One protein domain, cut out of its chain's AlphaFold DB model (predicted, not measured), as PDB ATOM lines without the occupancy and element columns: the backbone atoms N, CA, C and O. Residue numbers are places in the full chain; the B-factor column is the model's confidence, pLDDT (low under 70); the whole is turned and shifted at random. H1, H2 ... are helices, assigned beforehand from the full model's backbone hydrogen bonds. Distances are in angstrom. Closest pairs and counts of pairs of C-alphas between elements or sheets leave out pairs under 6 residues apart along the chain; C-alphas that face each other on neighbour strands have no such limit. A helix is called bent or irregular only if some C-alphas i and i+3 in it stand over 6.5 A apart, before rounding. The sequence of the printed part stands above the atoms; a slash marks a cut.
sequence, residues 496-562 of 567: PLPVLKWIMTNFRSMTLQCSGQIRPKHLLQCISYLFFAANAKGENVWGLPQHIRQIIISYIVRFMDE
ATOM      1  N   PRO A 496    -116.446 229.771 -51.219       88.00
ATOM      2  CA  PRO A 496    -117.168 230.576 -50.235       88.00
ATOM      3  C   PRO A 496    -116.341 230.783 -48.957       88.00
ATOM      4  O   PRO A 496    -115.594 229.901 -48.545       88.00
ATOM      5  N   LEU A 497    -116.484 231.943 -48.303       88.81
ATOM      6  CA  LEU A 497    -115.657 232.299 -47.141       88.81
ATOM      7  C   LEU A 497    -115.709 231.271 -45.986       88.81
ATOM      8  O   LEU A 497    -114.638 230.943 -45.480       88.81
ATOM      9  N   PRO A 498    -116.874 230.719 -45.581       86.88
ATOM     10  CA  PRO A 498    -116.915 229.697 -44.527       86.88
ATOM     11  C   PRO A 498    -116.122 228.435 -44.895       86.88
ATOM     12  O   PRO A 498    -115.359 227.913 -44.086       86.88
ATOM     13  N   VAL A 499    -116.238 228.001 -46.155       86.62
ATOM     14  CA  VAL A 499    -115.498 226.852 -46.697       86.62
ATOM     15  C   VAL A 499    -114.000 227.136 -46.674       86.62
ATOM     16  O   VAL A 499    -113.212 226.310 -46.226       86.62
ATOM     17  N   LEU A 500    -113.606 228.336 -47.103       89.88
ATOM     18  CA  LEU A 500    -112.212 228.758 -47.128       89.88
ATOM     19  C   LEU A 500    -111.595 228.774 -45.721       89.88
ATOM     20  O   LEU A 500    -110.518 228.216 -45.534       89.88
ATOM     21  N   LYS A 501    -112.293 229.335 -44.722       89.25
ATOM     22  CA  LYS A 501    -111.852 229.325 -43.314       89.25
ATOM     23  C   LYS A 501    -111.629 227.910 -42.801       89.25
ATOM     24  O   LYS A 501    -110.595 227.629 -42.188       89.25
ATOM     25  N   TRP A 502    -112.573 227.017 -43.086       86.31
ATOM     26  CA  TRP A 502    -112.468 225.626 -42.677       86.31
ATOM     27  C   TRP A 502    -111.280 224.927 -43.352       86.31
ATOM     28  O   TRP A 502    -110.446 224.334 -42.662       86.31
ATOM     29  N   ILE A 503    -111.142 225.051 -44.677       89.50
ATOM     30  CA  ILE A 503    -110.032 224.449 -45.431       89.50
ATOM     31  C   ILE A 503    -108.694 224.975 -44.919       89.50
ATOM     32  O   ILE A 503    -107.811 224.178 -44.624       89.50
ATOM     33  N   MET A 504    -108.540 226.292 -44.761       92.12
ATOM     34  CA  MET A 504    -107.266 226.894 -44.360       92.12
ATOM     35  C   MET A 504    -106.849 226.511 -42.938       92.12
ATOM     36  O   MET A 504    -105.666 226.263 -42.697       92.12
ATOM     37  N   THR A 505    -107.808 226.390 -42.017       89.50
ATOM     38  CA  THR A 505    -107.548 225.934 -40.641       89.50
ATOM     39  C   THR A 505    -107.013 224.501 -40.632       89.50
ATOM     40  O   THR A 505    -105.965 224.226 -40.042       89.50
ATOM     41  N   ASN A 506    -107.688 223.588 -41.336       89.06
ATOM     42  CA  ASN A 506    -107.252 222.195 -41.422       89.06
ATOM     43  C   ASN A 506    -105.951 222.067 -42.220       89.06
ATOM     44  O   ASN A 506    -105.071 221.307 -41.833       89.06
ATOM     45  N   PHE A 507    -105.776 222.854 -43.282       93.50
ATOM     46  CA  PHE A 507    -104.575 222.817 -44.105       93.50
ATOM     47  C   PHE A 507    -103.334 223.258 -43.326       93.50
ATOM     48  O   PHE A 507    -102.306 222.581 -43.386       93.50
ATOM     49  N   ARG A 508    -103.432 224.325 -42.520       94.06
ATOM     50  CA  ARG A 508    -102.342 224.739 -41.623       94.06
ATOM     51  C   ARG A 508    -102.019 223.647 -40.606       94.06
ATOM     52  O   ARG A 508    -100.858 223.282 -40.451       94.06
ATOM     53  N   SER A 509    -103.047 223.095 -39.963       91.50
ATOM     54  CA  SER A 509    -102.888 222.025 -38.975       91.50
ATOM     55  C   SER A 509    -102.220 220.783 -39.563       91.50
ATOM     56  O   SER A 509    -101.284 220.257 -38.970       91.50
ATOM     57  N   MET A 510    -102.676 220.321 -40.728       91.19
ATOM     58  CA  MET A 510    -102.114 219.145 -41.389       91.19
ATOM     59  C   MET A 510    -100.688 219.395 -41.863       91.19
ATOM     60  O   MET A 510     -99.844 218.519 -41.714       91.19
ATOM     61  N   THR A 511    -100.396 220.601 -42.367       94.94
ATOM     62  CA  THR A 511     -99.025 220.995 -42.724       94.94
ATOM     63  C   THR A 511     -98.102 220.891 -41.508       94.94
ATOM     64  O   THR A 511     -96.996 220.378 -41.629       94.94
ATOM     65  N   LEU A 512     -98.545 221.331 -40.327       94.62
ATOM     66  CA  LEU A 512     -97.763 221.196 -39.094       94.62
ATOM     67  C   LEU A 512     -97.585 219.727 -38.684       94.62
ATOM     68  O   LEU A 512     -96.461 219.305 -38.423       94.62
ATOM     69  N   GLN A 513     -98.660 218.936 -38.687       91.19
ATOM     70  CA  GLN A 513     -98.622 217.520 -38.300       91.19
ATOM     71  C   GLN A 513     -97.704 216.683 -39.201       91.19
ATOM     72  O   GLN A 513     -96.970 215.834 -38.706       91.19
ATOM     73  N   CYS A 514     -97.689 216.946 -40.510       91.69
ATOM     74  CA  CYS A 514     -96.789 216.265 -41.443       91.69
ATOM     75  C   CYS A 514     -95.418 216.946 -41.581       91.69
ATOM     76  O   CYS A 514     -94.628 216.572 -42.450       91.69
ATOM     77  N   SER A 515     -95.126 217.966 -40.763       92.56
ATOM     78  CA  SER A 515     -93.917 218.798 -40.874       92.56
ATOM     79  C   SER A 515     -93.692 219.365 -42.288       92.56
ATOM     80  O   SER A 515     -92.560 219.541 -42.721       92.56
ATOM     81  N   GLY A 516     -94.770 219.609 -43.037       93.69
ATOM     82  CA  GLY A 516     -94.752 220.126 -44.405       93.69
ATOM     83  C   GLY A 516     -94.122 219.197 -45.435       93.69
ATOM     84  O   GLY A 516     -93.722 219.673 -46.496       93.69
ATOM     85  N   GLN A 517     -94.019 217.899 -45.151       94.50
ATOM     86  CA  GLN A 517     -93.406 216.931 -46.067       94.50
ATOM     87  C   GLN A 517     -94.375 216.418 -47.139       94.50
ATOM     88  O   GLN A 517     -93.947 215.818 -48.121       94.50
ATOM     89  N   ILE A 518     -95.673 216.687 -46.988       92.88
ATOM     90  CA  ILE A 518     -96.709 216.278 -47.941       92.88
ATOM     91  C   ILE A 518     -97.048 217.445 -48.864       92.88
ATOM     92  O   ILE A 518     -97.164 218.593 -48.428       92.88
ATOM     93  N   ARG A 519     -97.241 217.144 -50.152       93.94
ATOM     94  CA  ARG A 519     -97.568 218.132 -51.185       93.94
ATOM     95  C   ARG A 519     -98.838 218.921 -50.810       93.94
ATOM     96  O   ARG A 519     -99.890 218.307 -50.621       93.94
ATOM     97  N   PRO A 520     -98.812 220.269 -50.835       94.62
ATOM     98  CA  PRO A 520     -99.977 221.128 -50.632       94.62
ATOM     99  C   PRO A 520    -101.192 220.746 -51.476       94.62
ATOM    100  O   PRO A 520    -102.310 220.756 -50.976       94.62
ATOM    101  N   LYS A 521    -100.982 220.368 -52.746       92.75
ATOM    102  CA  LYS A 521    -102.068 219.973 -53.656       92.75
ATOM    103  C   LYS A 521    -102.812 218.751 -53.124       92.75
ATOM    104  O   LYS A 521    -104.035 218.772 -53.078       92.75
ATOM    105  N   HIS A 522    -102.062 217.737 -52.699       90.44
ATOM    106  CA  HIS A 522    -102.611 216.499 -52.162       90.44
ATOM    107  C   HIS A 522    -103.350 216.760 -50.840       90.44
ATOM    108  O   HIS A 522    -104.516 216.407 -50.715       90.44
ATOM    109  N   LEU A 523    -102.743 217.508 -49.905       91.69
ATOM    110  CA  LEU A 523    -103.416 217.895 -48.656       91.69
ATOM    111  C   LEU A 523    -104.730 218.648 -48.910       91.69
ATOM    112  O   LEU A 523    -105.754 218.321 -48.315       91.69
ATOM    113  N   LEU A 524    -104.723 219.635 -49.812       92.06
ATOM    114  CA  LEU A 524    -105.927 220.384 -50.173       92.06
ATOM    115  C   LEU A 524    -106.988 219.486 -50.821       92.06
ATOM    116  O   LEU A 524    -108.171 219.686 -50.552       92.06
ATOM    117  N   GLN A 525    -106.601 218.496 -51.631       89.44
ATOM    118  CA  GLN A 525    -107.525 217.518 -52.214       89.44
ATOM    119  C   GLN A 525    -108.178 216.647 -51.134       89.44
ATOM    120  O   GLN A 525    -109.404 216.580 -51.093       89.44
ATOM    121  N   CYS A 526    -107.402 216.065 -50.215       87.00
ATOM    122  CA  CYS A 526    -107.934 215.251 -49.115       87.00
ATOM    123  C   CYS A 526    -108.877 216.053 -48.204       87.00
ATOM    124  O   CYS A 526    -109.959 215.591 -47.849       87.00
ATOM    125  N   ILE A 527    -108.493 217.288 -47.862       88.56
ATOM    126  CA  ILE A 527    -109.313 218.193 -47.045       88.56
ATOM    127  C   ILE A 527    -110.616 218.546 -47.777       88.56
ATOM    128  O   ILE A 527    -111.687 218.550 -47.173       88.56
ATOM    129  N   SER A 528    -110.541 218.809 -49.084       84.94
ATOM    130  CA  SER A 528    -111.713 219.141 -49.904       84.94
ATOM    131  C   SER A 528    -112.657 217.948 -50.067       84.94
ATOM    132  O   SER A 528    -113.872 218.122 -49.997       84.94
ATOM    133  N   TYR A 529    -112.113 216.736 -50.226       81.19
ATOM    134  CA  TYR A 529    -112.890 215.496 -50.249       81.19
ATOM    135  C   TYR A 529    -113.652 215.299 -48.938       81.19
ATOM    136  O   TYR A 529    -114.852 215.041 -48.959       81.19
ATOM    137  N   LEU A 530    -112.985 215.510 -47.798       78.81
ATOM    138  CA  LEU A 530    -113.628 215.425 -46.490       78.81
ATOM    139  C   LEU A 530    -114.773 216.433 -46.345       78.81
ATOM    140  O   LEU A 530    -115.847 216.084 -45.867       78.81
ATOM    141  N   PHE A 531    -114.555 217.677 -46.773       76.94
ATOM    142  CA  PHE A 531    -115.592 218.708 -46.744       76.94
ATOM    143  C   PHE A 531    -116.827 218.303 -47.565       76.94
ATOM    144  O   PHE A 531    -117.957 218.475 -47.106       76.94
ATOM    145  N   PHE A 532    -116.605 217.747 -48.761       73.38
ATOM    146  CA  PHE A 532    -117.665 217.279 -49.653       73.38
ATOM    147  C   PHE A 532    -118.419 216.077 -49.074       73.38
ATOM    148  O   PHE A 532    -119.641 216.133 -48.940       73.38
ATOM    149  N   ALA A 533    -117.695 215.027 -48.669       67.75
ATOM    150  CA  ALA A 533    -118.266 213.832 -48.046       67.75
ATOM    151  C   ALA A 533    -119.067 214.173 -46.781       67.75
ATOM    152  O   ALA A 533    -119.989 213.451 -46.404       67.75
ATOM    153  N   ALA A 534    -118.744 215.304 -46.148       64.62
ATOM    154  CA  ALA A 534    -119.412 215.759 -44.952       64.62
ATOM    155  C   ALA A 534    -120.717 216.525 -45.124       64.62
ATOM    156  O   ALA A 534    -121.329 216.890 -44.117       64.62
ATOM    157  N   ASN A 535    -121.140 216.778 -46.368       64.62
ATOM    158  CA  ASN A 535    -122.295 217.616 -46.693       64.62
ATOM    159  C   ASN A 535    -122.333 218.909 -45.850       64.62
ATOM    160  O   ASN A 535    -123.358 219.308 -45.287       64.62
ATOM    161  N   ALA A 536    -121.158 219.510 -45.675       60.41
ATOM    162  CA  ALA A 536    -120.943 220.546 -44.689       60.41
ATOM    163  C   ALA A 536    -121.713 221.829 -45.022       60.41
ATOM    164  O   ALA A 536    -121.556 222.414 -46.096       60.41
ATOM    165  N   LYS A 537    -122.501 222.322 -44.060       60.56
ATOM    166  CA  LYS A 537    -123.152 223.637 -44.130       60.56
ATOM    167  C   LYS A 537    -122.361 224.642 -43.293       60.56
ATOM    168  O   LYS A 537    -122.491 224.695 -42.072       60.56
ATOM    169  N   GLY A 538    -121.543 225.460 -43.954       61.00
ATOM    170  CA  GLY A 538    -120.745 226.494 -43.287       61.00
ATOM    171  C   GLY A 538    -119.523 225.924 -42.561       61.00
ATOM    172  O   GLY A 538    -118.744 225.189 -43.158       61.00
ATOM    173  N   GLU A 539    -119.331 226.289 -41.291       54.75
ATOM    174  CA  GLU A 539    -118.188 225.842 -40.468       54.75
ATOM    175  C   GLU A 539    -118.432 224.475 -39.788       54.75
ATOM    176  O   GLU A 539    -117.497 223.844 -39.289       54.75
ATOM    177  N   ASN A 540    -119.673 223.974 -39.829       58.59
ATOM    178  CA  ASN A 540    -120.077 222.712 -39.217       58.59
ATOM    179  C   ASN A 540    -119.904 221.547 -40.201       58.59
ATOM    180  O   ASN A 540    -120.825 221.158 -40.919       58.59
ATOM    181  N   VAL A 541    -118.698 220.984 -40.218       61.59
ATOM    182  CA  VAL A 541    -118.378 219.732 -40.921       61.59
ATOM    183  C   VAL A 541    -118.659 218.569 -39.973       61.59
ATOM    184  O   VAL A 541    -117.958 218.419 -38.969       61.59
ATOM    185  N   TRP A 542    -119.722 217.802 -40.244       63.00
ATOM    186  CA  TRP A 542    -120.222 216.667 -39.442       63.00
ATOM    187  C   TRP A 542    -120.550 216.929 -37.958       63.00
ATOM    188  O   TRP A 542    -120.893 215.996 -37.242       63.00
ATOM    189  N   GLY A 543    -120.407 218.159 -37.455       67.75
ATOM    190  CA  GLY A 543    -120.465 218.425 -36.011       67.75
ATOM    191  C   GLY A 543    -119.331 217.763 -35.211       67.75
ATOM    192  O   GLY A 543    -119.335 217.820 -33.986       67.75
ATOM    193  N   LEU A 544    -118.343 217.151 -35.878       70.88
ATOM    194  CA  LEU A 544    -117.246 216.461 -35.205       70.88
ATOM    195  C   LEU A 544    -116.252 217.463 -34.609       70.88
ATOM    196  O   LEU A 544    -115.924 218.453 -35.275       70.88
ATOM    197  N   PRO A 545    -115.688 217.191 -33.419       76.25
ATOM    198  CA  PRO A 545    -114.582 217.968 -32.872       76.25
ATOM    199  C   PRO A 545    -113.386 218.045 -33.830       76.25
ATOM    200  O   PRO A 545    -113.114 217.118 -34.596       76.25
ATOM    201  N   GLN A 546    -112.618 219.137 -33.756       75.06
ATOM    202  CA  GLN A 546    -111.464 219.367 -34.635       75.06
ATOM    203  C   GLN A 546    -110.445 218.217 -34.615       75.06
ATOM    204  O   GLN A 546    -109.961 217.833 -35.676       75.06
ATOM    205  N   HIS A 547    -110.156 217.652 -33.441       78.75
ATOM    206  CA  HIS A 547    -109.194 216.558 -33.306       78.75
ATOM    207  C   HIS A 547    -109.656 215.282 -34.034       78.75
ATOM    208  O   HIS A 547    -108.855 214.653 -34.718       78.75
ATOM    209  N   ILE A 548    -110.953 214.945 -33.990       79.75
ATOM    210  CA  ILE A 548    -111.509 213.805 -34.738       79.75
ATOM    211  C   ILE A 548    -111.383 214.043 -36.242       79.75
ATOM    212  O   ILE A 548    -110.937 213.166 -36.978       79.75
ATOM    213  N   ARG A 549    -111.702 215.257 -36.709       76.75
ATOM    214  CA  ARG A 549    -111.528 215.611 -38.125       76.75
ATOM    215  C   ARG A 549    -110.069 215.471 -38.561       76.75
ATOM    216  O   ARG A 549    -109.813 214.914 -39.618       76.75
ATOM    217  N   GLN A 550    -109.119 215.919 -37.743       78.31
ATOM    218  CA  GLN A 550    -107.686 215.775 -38.023       78.31
ATOM    219  C   GLN A 550    -107.247 214.306 -38.100       78.31
ATOM    220  O   GLN A 550    -106.441 213.975 -38.967       78.31
ATOM    221  N   ILE A 551    -107.789 213.425 -37.252       82.94
ATOM    222  CA  ILE A 551    -107.530 211.978 -37.321       82.94
ATOM    223  C   ILE A 551    -108.021 211.418 -38.659       82.94
ATOM    224  O   ILE A 551    -107.272 210.725 -39.342       82.94
ATOM    225  N   ILE A 552    -109.239 211.777 -39.075       82.75
ATOM    226  CA  ILE A 552    -109.809 211.327 -40.350       82.75
ATOM    227  C   ILE A 552    -108.983 211.850 -41.530       82.75
ATOM    228  O   ILE A 552    -108.640 211.075 -42.418       82.75
ATOM    229  N   ILE A 553    -108.603 213.134 -41.538       82.56
ATOM    230  CA  ILE A 553    -107.744 213.682 -42.600       82.56
ATOM    231  C   ILE A 553    -106.394 212.963 -42.612       82.56
ATOM    232  O   ILE A 553    -105.918 212.599 -43.679       82.56
ATOM    233  N   SER A 554    -105.791 212.724 -41.446       82.88
ATOM    234  CA  SER A 554    -104.518 212.002 -41.340       82.88
ATOM    235  C   SER A 554    -104.618 210.582 -41.889       82.88
ATOM    236  O   SER A 554    -103.700 210.134 -42.569       82.88
ATOM    237  N   TYR A 555    -105.731 209.892 -41.630       84.75
ATOM    238  CA  TYR A 555    -106.021 208.585 -42.209       84.75
ATOM    239  C   TYR A 555    -106.133 208.684 -43.736       84.75
ATOM    240  O   TYR A 555    -105.368 208.045 -44.447       84.75
ATOM    241  N   ILE A 556    -106.997 209.564 -44.251       82.94
ATOM    242  CA  ILE A 556    -107.196 209.758 -45.697       82.94
ATOM    243  C   ILE A 556    -105.874 210.081 -46.398       82.94
ATOM    244  O   ILE A 556    -105.567 209.488 -47.421       82.94
ATOM    245  N   VAL A 557    -105.067 210.983 -45.840       82.94
ATOM    246  CA  VAL A 557    -103.772 211.372 -46.411       82.94
ATOM    247  C   VAL A 557    -102.789 210.197 -46.456       82.94
ATOM    248  O   VAL A 557    -102.013 210.103 -47.396       82.94
ATOM    249  N   ARG A 558    -102.814 209.290 -45.471       79.12
ATOM    250  CA  ARG A 558    -101.953 208.094 -45.471       79.12
ATOM    251  C   ARG A 558    -102.392 207.045 -46.492       79.12
ATOM    252  O   ARG A 558    -101.535 206.380 -47.053       79.12
ATOM    253  N   PHE A 559    -103.697 206.907 -46.725       73.06
ATOM    254  CA  PHE A 559    -104.261 205.824 -47.542       73.06
ATOM    255  C   PHE A 559    -104.694 206.254 -48.956       73.06
ATOM    256  O   PHE A 559    -104.914 205.406 -49.812       73.06
ATOM    257  N   MET A 560    -104.793 207.553 -49.266       64.88
ATOM    258  CA  MET A 560    -105.110 208.010 -50.633       64.88
ATOM    259  C   MET A 560    -103.947 207.856 -51.620       64.88
ATOM    260  O   MET A 560    -104.204 207.788 -52.823       64.88
ATOM    261  N   ASP A 561    -102.705 207.742 -51.145       53.44
ATOM    262  CA  ASP A 561    -101.576 207.358 -52.003       53.44
ATOM    263  C   ASP A 561    -101.704 205.895 -52.489       53.44
ATOM    264  O   ASP A 561    -101.215 205.566 -53.566       53.44
ATOM    265  N   GLU A 562    -102.445 205.036 -51.773       45.44
ATOM    266  CA  GLU A 562    -102.715 203.641 -52.174       45.44
ATOM    267  C   GLU A 562    -103.926 203.506 -53.118       45.44
ATOM    268  O   GLU A 562    -104.018 202.548 -53.882       45.44
TER     269      GLU A 562
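Overview. This is residues 496 to 562 of the 567 residues of an uncharacterized protein of Thraustotheca clavata (UniProt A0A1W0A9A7). Three helices cross one another steeply in a compact cluster, their centres at the corners of a triangle and each touching the other two; a long loop, residues 534 to 545, runs round the outside from the end of H2 to the start of H3. The printed part has 67 residues with three named helices, in the order H1, H2, H3, and no named strand; its class is all helix. It is compact, with a radius of gyration of the C-alphas of 11.1 A and spans of 30 by 20 by 19 A.

Arrangement. H1, residues 497 to 513, touches H2, residues 520 to 533, at a steep tilt of 53 degrees, opposite ways; their closest C-alphas, those of Ile 503 and Ile 527, are 6.5 A apart. H3, residues 546 to 562, touches H1 with residues 550 to 554 alone, meeting residues 506 to 510 of H1; the closest C-alphas, those of Asn 506 and Gln 550, are 7.3 A apart. The lines of H1 and H3 are about perpendicular at 71 degrees, only just beyond a steep tilt. H3 touches H2 with its residues 553 to 560 alone, at a steep tilt of 65 degrees, opposite ways; the closest C-alphas, those of Cys 526 and Val 557, are 6.3 A apart. The helix packing is mostly crossed, with no pair at a shallow tilt. Every O i to N i+4 pair is within hydrogen-bond range in H1 and H2, and 11 of 13 are in H3.

Along the chain. H1 begins at C-alpha 497 (-115.657, 232.299, -47.141) and is 24.2 A long from first to last C-alpha. H2 begins at C-alpha 520 (-99.977, 221.128, -50.632) and is 19.9 A long. H3 is 25.1 A long and ends at C-alpha 562 (-102.715, 203.641, -52.174). H3 is irregular, but only just: C-alphas 558 and 561 are 6.6 A apart, and its line is a rough one.

Size, cuts and confidence. The two C-alphas farthest apart, those of Leu 497 and Glu 562, are 31.8 A apart. The printed part has no cut. The link from H1 to H2 is short, with 6 residues, and the link from H2 to H3 is long, with 12. The mean pLDDT of the printed part is 81.0, and residues 533 to 543 and 560 to 562 are under 70.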